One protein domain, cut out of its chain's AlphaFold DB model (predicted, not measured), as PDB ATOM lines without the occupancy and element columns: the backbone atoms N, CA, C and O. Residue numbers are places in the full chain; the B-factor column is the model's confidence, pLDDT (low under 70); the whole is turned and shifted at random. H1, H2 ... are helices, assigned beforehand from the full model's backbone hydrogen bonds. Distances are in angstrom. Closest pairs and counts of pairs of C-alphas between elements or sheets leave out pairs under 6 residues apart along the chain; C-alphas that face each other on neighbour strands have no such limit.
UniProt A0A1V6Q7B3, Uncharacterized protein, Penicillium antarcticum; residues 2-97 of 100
ATOM      1  N   ASN A   2       8.761 -24.198 -58.996       88.38
ATOM      2  CA  ASN A   2      10.067 -24.201 -59.680       88.38
ATOM      3  C   ASN A   2      10.283 -22.949 -60.551       88.38
ATOM      4  O   ASN A   2      11.292 -22.268 -60.405       88.38
ATOM      5  N   ASP A   3       9.284 -22.596 -61.364       91.94
ATOM      6  CA  ASP A   3       9.335 -21.400 -62.218       91.94
ATOM      7  C   ASP A   3       9.464 -20.114 -61.389       91.94
ATOM      8  O   ASP A   3      10.310 -19.272 -61.672       91.94
ATOM      9  N   TRP A   4       8.705 -20.024 -60.291       92.75
ATOM     10  CA  TRP A   4       8.756 -18.909 -59.344       92.75
ATOM     11  C   TRP A   4      10.153 -18.711 -58.736       92.75
ATOM     12  O   TRP A   4      10.635 -17.584 -58.665       92.75
ATOM     13  N   LEU A   5      10.839 -19.788 -58.333       92.81
ATOM     14  CA  LEU A   5      12.204 -19.701 -57.793       92.81
ATOM     15  C   LEU A   5      13.210 -19.181 -58.845       92.81
ATOM     16  O   LEU A   5      14.239 -18.609 -58.492       92.81
ATOM     17  N   GLY A   6      12.910 -19.315 -60.137       91.44
ATOM     18  CA  GLY A   6      13.710 -18.703 -61.200       91.44
ATOM     19  C   GLY A   6      13.623 -17.173 -61.235       91.44
ATOM     20  O   GLY A   6      14.504 -16.517 -61.789       91.44
ATOM     21  N   GLU A   7      12.594 -16.578 -60.630       92.56
ATOM     22  CA  GLU A   7      12.335 -15.146 -60.719       92.56
ATOM     23  C   GLU A   7      13.168 -14.319 -59.731       92.56
ATOM     24  O   GLU A   7      13.384 -14.676 -58.570       92.56
ATOM     25  N   LYS A   8      13.567 -13.114 -60.160       90.69
ATOM     26  CA  LYS A   8      14.283 -12.150 -59.305       90.69
ATOM     27  C   LYS A   8      13.469 -11.741 -58.069       90.69
ATOM     28  O   LYS A   8      14.043 -11.468 -57.011       90.69
ATOM     29  N   ALA A   9      12.141 -11.695 -58.198       90.50
ATOM     30  CA  ALA A   9      11.245 -11.413 -57.080       90.50
ATOM     31  C   ALA A   9      11.406 -12.470 -55.976       90.50
ATOM     32  O   ALA A   9      11.645 -12.119 -54.822       90.50
ATOM     33  N   SER A  10      11.426 -13.757 -56.336       91.50
ATOM     34  CA  SER A  10      11.663 -14.852 -55.392       91.50
ATOM     35  C   SER A  10      13.013 -14.734 -54.677       91.50
ATOM     36  O   SER A  10      13.064 -14.833 -53.451       91.50
ATOM     37  N   GLN A  11      14.091 -14.446 -55.408       90.44
ATOM     38  CA  GLN A  11      15.455 -14.380 -54.859       90.44
ATOM     39  C   GLN A  11      15.650 -13.264 -53.818       90.44
ATOM     40  O   GLN A  11      16.541 -13.350 -52.973       90.44
ATOM     41  N   THR A  12      14.828 -12.211 -53.876       89.69
ATOM     42  CA  THR A  12      14.962 -11.005 -53.039       89.69
ATOM     43  C   THR A  12      13.836 -10.836 -52.013       89.69
ATOM     44  O   THR A  12      13.937  -9.998 -51.106       89.69
ATOM     45  N   ALA A  13      12.767 -11.628 -52.111       89.31
ATOM     46  CA  ALA A  13      11.634 -11.570 -51.200       89.31
ATOM     47  C   ALA A  13      11.940 -12.252 -49.858       89.31
ATOM     48  O   ALA A  13      12.385 -13.403 -49.801       89.31
ATOM     49  N   GLY A  14      11.669 -11.534 -48.765       87.50
ATOM     50  CA  GLY A  14      11.850 -12.016 -47.398       87.50
ATOM     51  C   GLY A  14      13.160 -11.594 -46.724       87.50
ATOM     52  O   GLY A  14      13.831 -10.638 -47.113       87.50
ATOM     53  N   TRP A  15      13.481 -12.295 -45.638       88.44
ATOM     54  CA  TRP A  15      14.591 -11.975 -44.741       88.44
ATOM     55  C   TRP A  15      15.885 -12.691 -45.154       88.44
ATOM     56  O   TRP A  15      15.866 -13.888 -45.430       88.44
ATOM     57  N   HIS A  16      17.012 -11.975 -45.142       84.56
ATOM     58  CA  HIS A  16      18.341 -12.487 -45.525       84.56
ATOM     59  C   HIS A  16      19.103 -13.206 -44.405       84.56
ATOM     60  O   HIS A  16      20.231 -13.636 -44.606       84.56
ATOM     61  N   GLY A  17      18.523 -13.337 -43.213       79.19
ATOM     62  CA  GLY A  17      19.258 -13.917 -42.097       79.19
ATOM     63  C   GLY A  17      20.304 -12.970 -41.487       79.19
ATOM     64  O   GLY A  17      20.457 -11.823 -41.923       79.19
ATOM     65  N   PRO A  18      21.014 -13.436 -40.447       74.50
ATOM     66  CA  PRO A  18      22.144 -12.723 -39.861       74.50
ATOM     67  C   PRO A  18      23.407 -12.821 -40.736       74.50
ATOM     68  O   PRO A  18      24.137 -11.839 -40.846       74.50
ATOM     69  N   GLN A  19      23.634 -13.950 -41.419       62.06
ATOM     70  CA  GLN A  19      24.679 -14.094 -42.436       62.06
ATOM     71  C   GLN A  19      24.167 -13.606 -43.798       62.06
ATOM     72  O   GLN A  19      23.615 -14.370 -44.583       62.06
ATOM     73  N   ARG A  20      24.378 -12.320 -44.095       60.84
ATOM     74  CA  ARG A  20      24.013 -11.693 -45.383       60.84
ATOM     75  C   ARG A  20      24.924 -12.085 -46.558       60.84
ATOM     76  O   ARG A  20      24.801 -11.516 -47.638       60.84
ATOM     77  N   GLU A  21      25.854 -13.013 -46.349       58.47
ATOM     78  CA  GLU A  21      26.973 -13.281 -47.260       58.47
ATOM     79  C   GLU A  21      26.555 -13.958 -48.573       58.47
ATOM     80  O   GLU A  21      27.207 -13.748 -49.590       58.47
ATOM     81  N   SER A  22      25.449 -14.715 -48.597       65.31
ATOM     82  CA  SER A  22      25.002 -15.411 -49.816       65.31
ATOM     83  C   SER A  22      24.204 -14.530 -50.786       65.31
ATOM     84  O   SER A  22      23.927 -14.960 -51.901       65.31
ATOM     85  N   GLY A  23      23.774 -13.331 -50.367       72.75
ATOM     86  CA  GLY A  23      22.852 -12.480 -51.139       72.75
ATOM     87  C   GLY A  23      21.430 -13.047 -51.295       72.75
ATOM     88  O   GLY A  23      20.556 -12.379 -51.840       72.75
ATOM     89  N   GLU A  24      21.177 -14.246 -50.777       84.62
ATOM     90  CA  GLU A  24      19.927 -14.990 -50.899       84.62
ATOM     91  C   GLU A  24      19.031 -14.785 -49.669       84.62
ATOM     92  O   GLU A  24      19.524 -14.557 -48.561       84.62
ATOM     93  N   THR A  25      17.707 -14.859 -49.827       91.88
ATOM     94  CA  THR A  25      16.793 -14.858 -48.677       91.88
ATOM     95  C   THR A  25      16.609 -16.258 -48.095       91.88
ATOM     96  O   THR A  25      16.612 -17.267 -48.797       91.88
ATOM     97  N   VAL A  26      16.359 -16.324 -46.786       92.12
ATOM     98  CA  VAL A  26      16.047 -17.573 -46.070       92.12
ATOM     99  C   VAL A  26      14.795 -18.241 -46.644       92.12
ATOM    100  O   VAL A  26      14.696 -19.465 -46.664       92.12
ATOM    101  N   GLY A  27      13.839 -17.441 -47.127       93.06
ATOM    102  CA  GLY A  27      12.671 -17.955 -47.834       93.06
ATOM    103  C   GLY A  27      13.060 -18.645 -49.136       93.06
ATOM    104  O   GLY A  27      12.659 -19.782 -49.351       93.06
ATOM    105  N   HIS A  28      13.869 -18.002 -49.981       94.38
ATOM    106  CA  HIS A  28      14.287 -18.586 -51.257       94.38
ATOM    107  C   HIS A  28      15.057 -19.909 -51.064       94.38
ATOM    108  O   HIS A  28      14.744 -20.912 -51.712       94.38
ATOM    109  N   GLN A  29      15.951 -19.958 -50.068       93.31
ATOM    110  CA  GLN A  29      16.639 -21.189 -49.649       93.31
ATOM    111  C   GLN A  29      15.656 -22.287 -49.243       93.31
ATOM    112  O   GLN A  29      15.790 -23.441 -49.655       93.31
ATOM    113  N   SER A  30      14.646 -21.916 -48.451       94.69
ATOM    114  CA  SER A  30      13.591 -22.827 -48.017       94.69
ATOM    115  C   SER A  30      12.833 -23.422 -49.200       94.69
ATOM    116  O   SER A  30      12.608 -24.632 -49.231       94.69
ATOM    117  N   GLY A  31      12.507 -22.600 -50.197       94.62
ATOM    118  CA  GLY A  31      11.811 -23.033 -51.400       94.62
ATOM    119  C   GLY A  31      12.598 -24.045 -52.225       94.62
ATOM    120  O   GLY A  31      12.029 -25.043 -52.670       94.62
ATOM    121  N   ARG A  32      13.918 -23.858 -52.367       94.44
ATOM    122  CA  ARG A  32      14.779 -24.861 -53.017       94.44
ATOM    123  C   ARG A  32      14.795 -26.183 -52.258       94.44
ATOM    124  O   ARG A  32      14.678 -27.235 -52.879       94.44
ATOM    125  N   MET A  33      14.896 -26.133 -50.932       93.25
ATOM    126  CA  MET A  33      14.878 -27.338 -50.099       93.25
ATOM    127  C   MET A  33      13.533 -28.077 -50.202       93.25
ATOM    128  O   MET A  33      13.511 -29.298 -50.292       93.25
ATOM    129  N   ILE A  34      12.407 -27.353 -50.259       93.00
ATOM    130  CA  ILE A  34      11.082 -27.955 -50.494       93.00
ATOM    131  C   ILE A  34      11.063 -28.701 -51.833       93.00
ATOM    132  O   ILE A  34      10.632 -29.851 -51.877       93.00
ATOM    133  N   MET A  35      11.556 -28.084 -52.912       92.50
ATOM    134  CA  MET A  35      11.627 -28.734 -54.227       92.50
ATOM    135  C   MET A  35      12.504 -29.994 -54.205       92.50
ATOM    136  O   MET A  35      12.114 -31.002 -54.786       92.50
ATOM    137  N   GLN A  36      13.643 -29.965 -53.506       90.00
ATOM    138  CA  GLN A  36      14.521 -31.132 -53.350       90.00
ATOM    139  C   GLN A  36      13.824 -32.286 -52.618       90.00
ATOM    140  O   GLN A  36      13.853 -33.415 -53.103       90.00
ATOM    141  N   ILE A  37      13.146 -31.994 -51.502       88.12
ATOM    142  CA  ILE A  37      12.383 -32.988 -50.731       88.12
ATOM    143  C   ILE A  37      11.263 -33.590 -51.590       88.12
ATOM    144  O   ILE A  37      11.076 -34.805 -51.602       88.12
ATOM    145  N   LEU A  38      10.521 -32.756 -52.330       87.31
ATOM    146  CA  LEU A  38       9.432 -33.213 -53.199       87.31
ATOM    147  C   LEU A  38       9.937 -34.089 -54.350       87.31
ATOM    148  O   LEU A  38       9.298 -35.090 -54.666       87.31
ATOM    149  N   GLU A  39      11.067 -33.739 -54.961       86.00
ATOM    150  CA  GLU A  39      11.672 -34.533 -56.032       86.00
ATOM    151  C   GLU A  39      12.180 -35.885 -55.509       86.00
ATOM    152  O   GLU A  39      11.898 -36.925 -56.103       86.00
ATOM    153  N   GLY A  40      12.843 -35.899 -54.348       81.94
ATOM    154  CA  GLY A  40      13.262 -37.137 -53.683       81.94
ATOM    155  C   GLY A  40      12.077 -38.042 -53.336       81.94
ATOM    156  O   GLY A  40      12.091 -39.236 -53.636       81.94
ATOM    157  N   ALA A  41      10.999 -37.464 -52.796       79.31
ATOM    158  CA  ALA A  41       9.779 -38.197 -52.461       79.31
ATOM    159  C   ALA A  41       9.056 -38.787 -53.686       79.31
ATOM    160  O   ALA A  41       8.337 -39.771 -53.546       79.31
ATOM    161  N   ARG A  42       9.223 -38.205 -54.884       77.19
ATOM    162  CA  ARG A  42       8.656 -38.738 -56.136       77.19
ATOM    163  C   ARG A  42       9.417 -39.945 -56.678       77.19
ATOM    164  O   ARG A  42       8.824 -40.740 -57.402       77.19
ATOM    165  N   HIS A  43      10.711 -40.050 -56.385       69.88
ATOM    166  CA  HIS A  43      11.563 -41.130 -56.885       69.88
ATOM    167  C   HIS A  43      11.580 -42.367 -55.986       69.88
ATOM    168  O   HIS A  43      11.991 -43.434 -56.433       69.88
ATOM    169  N   HIS A  44      11.151 -42.241 -54.734       62.19
ATOM    170  CA  HIS A  44      11.061 -43.358 -53.800       62.19
ATOM    171  C   HIS A  44       9.623 -43.902 -53.782       62.19
ATOM    172  O   HIS A  44       8.677 -43.124 -53.905       62.19
ATOM    173  N   ASP A  45       9.444 -45.216 -53.584       57.41
ATOM    174  CA  ASP A  45       8.150 -45.810 -53.203       57.41
ATOM    175  C   ASP A  45       7.796 -45.317 -51.791       57.41
ATOM    176  O   ASP A  45       8.051 -45.949 -50.767       57.41
ATOM    177  N   TYR A  46       7.317 -44.078 -51.746       57.62
ATOM    178  CA  TYR A  46       7.133 -43.288 -50.548       57.62
ATOM    179  C   TYR A  46       5.811 -43.700 -49.887       57.62
ATOM    180  O   TYR A  46       4.741 -43.153 -50.173       57.62
ATOM    181  N   ASP A  47       5.872 -44.695 -49.003       54.44
ATOM    182  CA  ASP A  47       4.797 -44.945 -48.047       54.44
ATOM    183  C   ASP A  47       4.686 -43.727 -47.110       54.44
ATOM    184  O   ASP A  47       5.583 -43.444 -46.316       54.44
ATOM    185  N   ARG A  48       3.586 -42.966 -47.231       54.38
ATOM    186  CA  ARG A  48       3.335 -41.747 -46.435       54.38
ATOM    187  C   ARG A  48       2.953 -42.043 -44.987       54.38
ATOM    188  O   ARG A  48       2.592 -41.107 -44.266       54.38
ATOM    189  N   SER A  49       2.925 -43.308 -44.567       53.00
ATOM    190  CA  SER A  49       2.581 -43.639 -43.194       53.00
ATOM    191  C   SER A  49       3.656 -43.093 -42.247       53.00
ATOM    192  O   SER A  49       4.853 -43.336 -42.383       53.00
ATOM    193  N   MET A  50       3.215 -42.304 -41.267       47.97
ATOM    194  CA  MET A  50       4.071 -41.659 -40.262       47.97
ATOM    195  C   MET A  50       4.828 -42.675 -39.376       47.97
ATOM    196  O   MET A  50       5.671 -42.279 -38.576       47.97
ATOM    197  N   ASP A  51       4.500 -43.961 -39.525       53.75
ATOM    198  CA  ASP A  51       4.981 -45.111 -38.762       53.75
ATOM    199  C   ASP A  51       6.218 -45.777 -39.400       53.75
ATOM    200  O   ASP A  51       7.006 -46.418 -38.712       53.75
ATOM    201  N   ASN A  52       6.465 -45.573 -40.703       44.84
ATOM    202  CA  ASN A  52       7.467 -46.350 -41.444       44.84
ATOM    203  C   ASN A  52       8.875 -45.720 -41.486       44.84
ATOM    204  O   ASN A  52       9.606 -45.861 -42.462       44.84
ATOM    205  N   GLY A  53       9.244 -44.988 -40.432       51.72
ATOM    206  CA  GLY A  53      10.623 -44.794 -39.958       51.72
ATOM    207  C   GLY A  53      11.759 -44.333 -40.892       51.72
ATOM    208  O   GLY A  53      12.875 -44.236 -40.386       51.72
ATOM    209  N   GLY A  54      11.585 -44.043 -42.187       60.16
ATOM    210  CA  GLY A  54      12.789 -43.901 -43.018       60.16
ATOM    211  C   GLY A  54      12.648 -43.504 -44.478       60.16
ATOM    212  O   GLY A  54      13.207 -44.184 -45.331       60.16
ATOM    213  N   VAL A  55      12.016 -42.368 -44.785       69.75
ATOM    214  CA  VAL A  55      12.180 -41.765 -46.127       69.75
ATOM    215  C   VAL A  55      12.691 -40.325 -46.109       69.75
ATOM    216  O   VAL A  55      13.151 -39.843 -47.136       69.75
ATOM    217  N   TYR A  56      12.689 -39.660 -44.949       77.06
ATOM    218  CA  TYR A  56      13.236 -38.311 -44.802       77.06
ATOM    219  C   TYR A  56      14.353 -38.264 -43.772       77.06
ATOM    220  O   TYR A  56      14.262 -38.895 -42.715       77.06
ATOM    221  N   THR A  57      15.376 -37.456 -44.041       85.25
ATOM    222  CA  THR A  57      16.415 -37.171 -43.055       85.25
ATOM    223  C   THR A  57      15.852 -36.328 -41.908       85.25
ATOM    224  O   THR A  57      14.834 -35.634 -42.022       85.25
ATOM    225  N   ASN A  58      16.541 -36.341 -40.767       86.19
ATOM    226  CA  ASN A  58      16.187 -35.473 -39.644       86.19
ATOM    227  C   ASN A  58      16.226 -33.983 -40.021       86.19
ATOM    228  O   ASN A  58      15.487 -33.195 -39.427       86.19
ATOM    229  N   GLU A  59      17.069 -33.574 -40.974       88.62
ATOM    230  CA  GLU A  59      17.127 -32.185 -41.441       88.62
ATOM    231  C   GLU A  59      15.903 -31.829 -42.283       88.62
ATOM    232  O   GLU A  59      15.304 -30.775 -42.072       88.62
ATOM    233  N   GLU A  60      15.470 -32.726 -43.167       89.25
ATOM    234  CA  GLU A  60      14.262 -32.551 -43.977       89.25
ATOM    235  C   GLU A  60      13.008 -32.467 -43.097       89.25
ATOM    236  O   GLU A  60      12.178 -31.569 -43.267       89.25
ATOM    237  N   LEU A  61      12.901 -33.332 -42.082       88.69
ATOM    238  CA  LEU A  61      11.822 -33.288 -41.088       88.69
ATOM    239  C   LEU A  61      11.804 -31.971 -40.303       88.69
ATOM    240  O   LEU A  61      10.742 -31.377 -40.091       88.69
ATOM    241  N   GLN A  62      12.969 -31.493 -39.867       91.88
ATOM    242  CA  GLN A  62      13.083 -30.204 -39.187       91.88
ATOM    243  C   GLN A  62      12.714 -29.044 -40.112       91.88
ATOM    244  O   GLN A  62      12.007 -28.123 -39.692       91.88
ATOM    245  N   HIS A  63      13.135 -29.108 -41.375       93.56
ATOM    246  CA  HIS A  63      12.805 -28.105 -42.376       93.56
ATOM    247  C   HIS A  63      11.301 -28.036 -42.628       93.56
ATOM    248  O   HIS A  63      10.711 -26.963 -42.524       93.56
ATOM    249  N   MET A  64      10.637 -29.177 -42.827       91.69
ATOM    250  CA  MET A  64       9.180 -29.233 -42.987       91.69
ATOM    251  C   MET A  64       8.442 -28.640 -41.777       91.69
ATOM    252  O   MET A  64       7.516 -27.842 -41.934       91.69
ATOM    253  N   ARG A  65       8.883 -28.943 -40.546       93.94
ATOM    254  CA  ARG A  65       8.319 -28.335 -39.323       93.94
ATOM    255  C   ARG A  65       8.509 -26.818 -39.293       93.94
ATOM    256  O   ARG A  65       7.608 -26.086 -38.865       93.94
ATOM    257  N   ARG A  66       9.666 -26.332 -39.752       94.38
ATOM    258  CA  ARG A  66       9.962 -24.900 -39.866       94.38
ATOM    259  C   ARG A  66       9.054 -24.224 -40.890       94.38
ATOM    260  O   ARG A  66       8.513 -23.167 -40.574       94.38
ATOM    261  N   VAL A  67       8.844 -24.843 -42.053       94.62
ATOM    262  CA  VAL A  67       7.927 -24.363 -43.101       94.62
ATOM    263  C   VAL A  67       6.519 -24.190 -42.541       94.62
ATOM    264  O   VAL A  67       5.977 -23.086 -42.565       94.62
ATOM    265  N   VAL A  68       5.964 -25.237 -41.921       93.06
ATOM    266  CA  VAL A  68       4.622 -25.192 -41.317       93.06
ATOM    267  C   VAL A  68       4.513 -24.077 -40.273       93.06
ATOM    268  O   VAL A  68       3.532 -23.333 -40.240       93.06
ATOM    269  N   SER A  69       5.529 -23.937 -39.419       92.00
ATOM    270  CA  SER A  69       5.561 -22.899 -38.384       92.00
ATOM    271  C   SER A  69       5.628 -21.488 -38.973       92.00
ATOM    272  O   SER A  69       5.007 -20.567 -38.443       92.00
ATOM    273  N   TYR A  70       6.375 -21.303 -40.064       91.75
ATOM    274  CA  TYR A  70       6.481 -20.024 -40.758       91.75
ATOM    275  C   TYR A  70       5.141 -19.622 -41.380       91.75
ATOM    276  O   TYR A  70       4.624 -18.557 -41.039       91.75
ATOM    277  N   CYS A  71       4.539 -20.503 -42.186       90.12
ATOM    278  CA  CYS A  71       3.262 -20.233 -42.849       90.12
ATOM    279  C   CYS A  71       2.164 -19.903 -41.832       90.12
ATOM    280  O   CYS A  71       1.469 -18.904 -41.980       90.12
ATOM    281  N   ARG A  72       2.055 -20.667 -40.734       89.19
ATOM    282  CA  ARG A  72       1.063 -20.400 -39.673       89.19
ATOM    283  C   ARG A  72       1.204 -19.007 -39.057       89.19
ATOM    284  O   ARG A  72       0.201 -18.325 -38.864       89.19
ATOM    285  N   ARG A  73       2.430 -18.582 -38.732       88.38
ATOM    286  CA  ARG A  73       2.665 -17.262 -38.123       88.38
ATOM    287  C   ARG A  73       2.353 -16.129 -39.090       88.38
ATOM    288  O   ARG A  73       1.757 -15.146 -38.670       88.38
ATOM    289  N   HIS A  74       2.754 -16.263 -40.350       84.06
ATOM    290  CA  HIS A  74       2.531 -15.218 -41.343       84.06
ATOM    291  C   HIS A  74       1.068 -15.120 -41.763       84.06
ATOM    292  O   HIS A  74       0.551 -14.014 -41.797       84.06
ATOM    293  N   LEU A  75       0.346 -16.232 -41.911       81.81
ATOM    294  CA  LEU A  75      -1.099 -16.189 -42.161       81.81
ATOM    295  C   LEU A  75      -1.877 -15.517 -41.020       81.81
ATOM    296  O   LEU A  75      -2.791 -14.734 -41.263       81.81
ATOM    297  N   ALA A  76      -1.490 -15.760 -39.764       81.94
ATOM    298  CA  ALA A  76      -2.088 -15.074 -38.616       81.94
ATOM    299  C   ALA A  76      -1.778 -13.560 -38.586       81.94
ATOM    300  O   ALA A  76      -2.536 -12.784 -38.001       81.94
ATOM    301  N   GLN A  77      -0.665 -13.138 -39.196       75.06
ATOM    302  CA  GLN A  77      -0.289 -11.731 -39.347       75.06
ATOM    303  C   GLN A  77      -1.009 -11.080 -40.540       75.06
ATOM    304  O   GLN A  77      -1.498  -9.961 -40.406       75.06
ATOM    305  N   GLU A  78      -1.137 -11.782 -41.667       66.50
ATOM    306  CA  GLU A  78      -1.781 -11.289 -42.890       66.50
ATOM    307  C   GLU A  78      -3.296 -11.146 -42.777       66.50
ATOM    308  O   GLU A  78      -3.844 -10.238 -43.387       66.50
ATOM    309  N   GLN A  79      -3.982 -11.909 -41.917       58.69
ATOM    310  CA  GLN A  79      -5.402 -11.654 -41.602       58.69
ATOM    311  C   GLN A  79      -5.677 -10.219 -41.103       58.69
ATOM    312  O   GLN A  79      -6.832  -9.810 -41.006       58.69
ATOM    313  N   ARG A  80      -4.630  -9.447 -40.774       56.47
ATOM    314  CA  ARG A  80      -4.711  -8.045 -40.350       56.47
ATOM    315  C   ARG A  80      -4.346  -7.033 -41.440       56.47
ATOM    316  O   ARG A  80      -4.601  -5.852 -41.229       56.47
ATOM    317  N   ASN A  81      -3.775  -7.461 -42.569       54.69
ATOM    318  CA  ASN A  81      -3.327  -6.588 -43.656       54.69
ATOM    319  C   ASN A  81      -4.085  -6.898 -44.954       54.69
ATOM    320  O   ASN A  81      -4.360  -8.044 -45.290       54.69
ATOM    321  N   THR A  82      -4.446  -5.850 -45.691       54.75
ATOM    322  CA  THR A  82      -5.155  -5.931 -46.974       54.75
ATOM    323  C   THR A  82      -4.323  -6.743 -47.970       54.75
ATOM    324  O   THR A  82      -3.212  -6.327 -48.287       54.75
ATOM    325  N   GLY A  83      -4.833  -7.896 -48.413       63.81
ATOM    326  CA  GLY A  83      -4.123  -8.911 -49.202       63.81
ATOM    327  C   GLY A  83      -3.637  -8.459 -50.583       63.81
ATOM    328  O   GLY A  83      -4.198  -8.854 -51.602       63.81
ATOM    329  N   ASP A  84      -2.584  -7.647 -50.621       75.94
ATOM    330  CA  ASP A  84      -1.856  -7.331 -51.844       75.94
ATOM    331  C   ASP A  84      -0.953  -8.508 -52.227       75.94
ATOM    332  O   ASP A  84       0.070  -8.782 -51.592       75.94
ATOM    333  N   VAL A  85      -1.334  -9.186 -53.306       74.94
ATOM    334  CA  VAL A  85      -0.607 -10.314 -53.905       74.94
ATOM    335  C   VAL A  85       0.759  -9.920 -54.483       74.94
ATOM    336  O   VAL A  85       1.565 -10.785 -54.815       74.94
ATOM    337  N   ASN A  86       1.060  -8.623 -54.597       79.31
ATOM    338  CA  ASN A  86       2.376  -8.132 -55.007       79.31
ATOM    339  C   ASN A  86       3.257  -7.719 -53.822       79.31
ATOM    340  O   ASN A  86       4.403  -7.311 -54.030       79.31
ATOM    341  N   SER A  87       2.754  -7.825 -52.589       84.62
ATOM    342  CA  SER A  87       3.515  -7.480 -51.390       84.62
ATOM    343  C   SER A  87       4.737  -8.384 -51.209       84.62
ATOM    344  O   SER A  87       4.777  -9.543 -51.638       84.62
ATOM    345  N   ARG A  88       5.767  -7.853 -50.543       84.88
ATOM    346  CA  ARG A  88       7.006  -8.600 -50.283       84.88
ATOM    347  C   ARG A  88       6.762  -9.762 -49.317       84.88
ATOM    348  O   ARG A  88       7.474 -10.764 -49.363       84.88
ATOM    349  N   GLU A  89       5.758  -9.622 -48.461       83.69
ATOM    350  CA  GLU A  89       5.244 -10.621 -47.533       83.69
ATOM    351  C   GLU A  89       4.627 -11.800 -48.290       83.69
ATOM    352  O   GLU A  89       5.077 -12.934 -48.100       83.69
ATOM    353  N   TYR A  90       3.708 -11.526 -49.222       86.06
ATOM    354  CA  TYR A  90       3.089 -12.556 -50.053       86.06
ATOM    355  C   TYR A  90       4.130 -13.266 -50.928       86.06
ATOM    356  O   TYR A  90       4.208 -14.493 -50.937       86.06
ATOM    357  N   GLN A  91       5.027 -12.519 -51.582       90.00
ATOM    358  CA  GLN A  91       6.137 -13.100 -52.350       90.00
ATOM    359  C   GLN A  91       7.058 -13.972 -51.479       90.00
ATOM    360  O   GLN A  91       7.536 -15.019 -51.922       90.00
ATOM    361  N   SER A  92       7.291 -13.577 -50.223       90.06
ATOM    362  CA  SER A  92       8.027 -14.406 -49.269       90.06
ATOM    363  C   SER A  92       7.251 -15.686 -48.970       90.06
ATOM    364  O   SER A  92       7.833 -16.757 -49.061       90.06
ATOM    365  N   LEU A  93       5.945 -15.625 -48.694       90.88
ATOM    366  CA  LEU A  93       5.105 -16.812 -48.484       90.88
ATOM    367  C   LEU A  93       5.164 -17.805 -49.656       90.88
ATOM    368  O   LEU A  93       5.314 -19.006 -49.405       90.88
ATOM    369  N   LYS A  94       5.188 -17.325 -50.908       92.31
ATOM    370  CA  LYS A  94       5.398 -18.188 -52.089       92.31
ATOM    371  C   LYS A  94       6.717 -18.960 -52.009       92.31
ATOM    372  O   LYS A  94       6.755 -20.143 -52.340       92.31
ATOM    373  N   ASN A  95       7.788 -18.340 -51.502       94.19
ATOM    374  CA  ASN A  95       9.071 -19.019 -51.281       94.19
ATOM    375  C   ASN A  95       8.997 -20.131 -50.220       94.19
ATOM    376  O   ASN A  95       9.789 -21.067 -50.261       94.19
ATOM    377  N   TRP A  96       8.042 -20.063 -49.292       94.12
ATOM    378  CA  TRP A  96       7.806 -21.093 -48.274       94.12
ATOM    379  C   TRP A  96       6.791 -22.157 -48.713       94.12
ATOM    380  O   TRP A  96       6.326 -22.940 -47.888       94.12
ATOM    381  N   GLY A  97       6.453 -22.205 -50.005       90.00
ATOM    382  CA  GLY A  97       5.516 -23.181 -50.562       90.00
ATOM    383  C   GLY A  97       4.050 -22.837 -50.308       90.00
ATOM    384  O   GLY A  97       3.187 -23.692 -50.487       90.00
TER     385      GLY A  97
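Overview. This is residues 2 to 97 of the 100 residues of an uncharacterized protein of Penicillium antarcticum (UniProt A0A1V6Q7B3). Two long helices, H3 and H4, cross at a steep angle of 52 degrees, meeting where residues 30 to 37 of H3 touch residues 60 to 67 of H4, and the shorter helix H5 sits in the gap between the first part of H3 and the later part of H4. The two small helices H1 and H2 pack on H3, H1 on its residues 28 to 35 and H2 at residue 28, both away from H4, while the loop residues 48 to 53 stick out beyond the last residue of H3 and the loop residues 79 to 85 stick out at the opposite end of the domain, just after H4. The printed part has 96 residues with five named helices, H1 to H5 in order along the chain, and no named strand; the class is all helix. It is only just compact, close to loose, with a radius of gyration of the C-alphas of 14.9 A, and spans 42 by 31 by 27 A.

Arrangement. H1, residues 2 to 5, touches residues 28 to 35 of H3, residues 26 to 43; their closest C-alphas, those of Leu 5 and His 28, are 6.9 A apart. H2, residues 8 to 12, only just touches H3, at residue 28 alone, with 3 pairs of C-alphas within 8 A; the closest are those of Gln 11 and His 28, at 5.7 A. H3 is the hub, touching the four other helices. H4, residues 58 to 78, touches it with residues 60 to 67 alone, the closest C-alphas being those of Ile 37 and Glu 60, at 7.0 A. These two run opposite ways at a steep tilt of 52 degrees. H5, residues 88 to 95, touches residues 27 to 31 of H3, with the closest C-alphas, those of Gly 31 and Asn 95, 4.9 A apart; the two run the same way at a shallow tilt of 22 degrees. H5 also touches H2, where the C-alphas of Ser 10 and Asn 95 come closest, at 6.4 A. H4 and H5 are close but not clearly touching: their closest C-alphas, Cys 71 and Leu 93, are 6.8 A apart. H1 and H2 are both apart from H4. In H2, H3, H4 and H5 every O i to N i+4 pair is within hydrogen-bond range; H1 is too short for such a pair.

Along the chain. H1 begins at C-alpha 2, (10.067, -24.201, -59.680), and H2 follows after two residues. H3 is 26.3 A long from first to last C-alpha and begins at C-alpha 26, (16.047, -17.573, -46.070). H4 is 30.3 A long and H5 10.7 A, ending at C-alpha 95, (9.071, -19.019, -51.281).

Size, cuts and confidence. The C-alphas farthest apart are those of Asn 52 and Thr 82, at 42.7 A. The printed part has no cut. The links H2 to H3 and H3 to H4 are long. The mean pLDDT of the printed part is 81.0; residues 19 to 22, 43 to 55 and 78 to 83 are under 70.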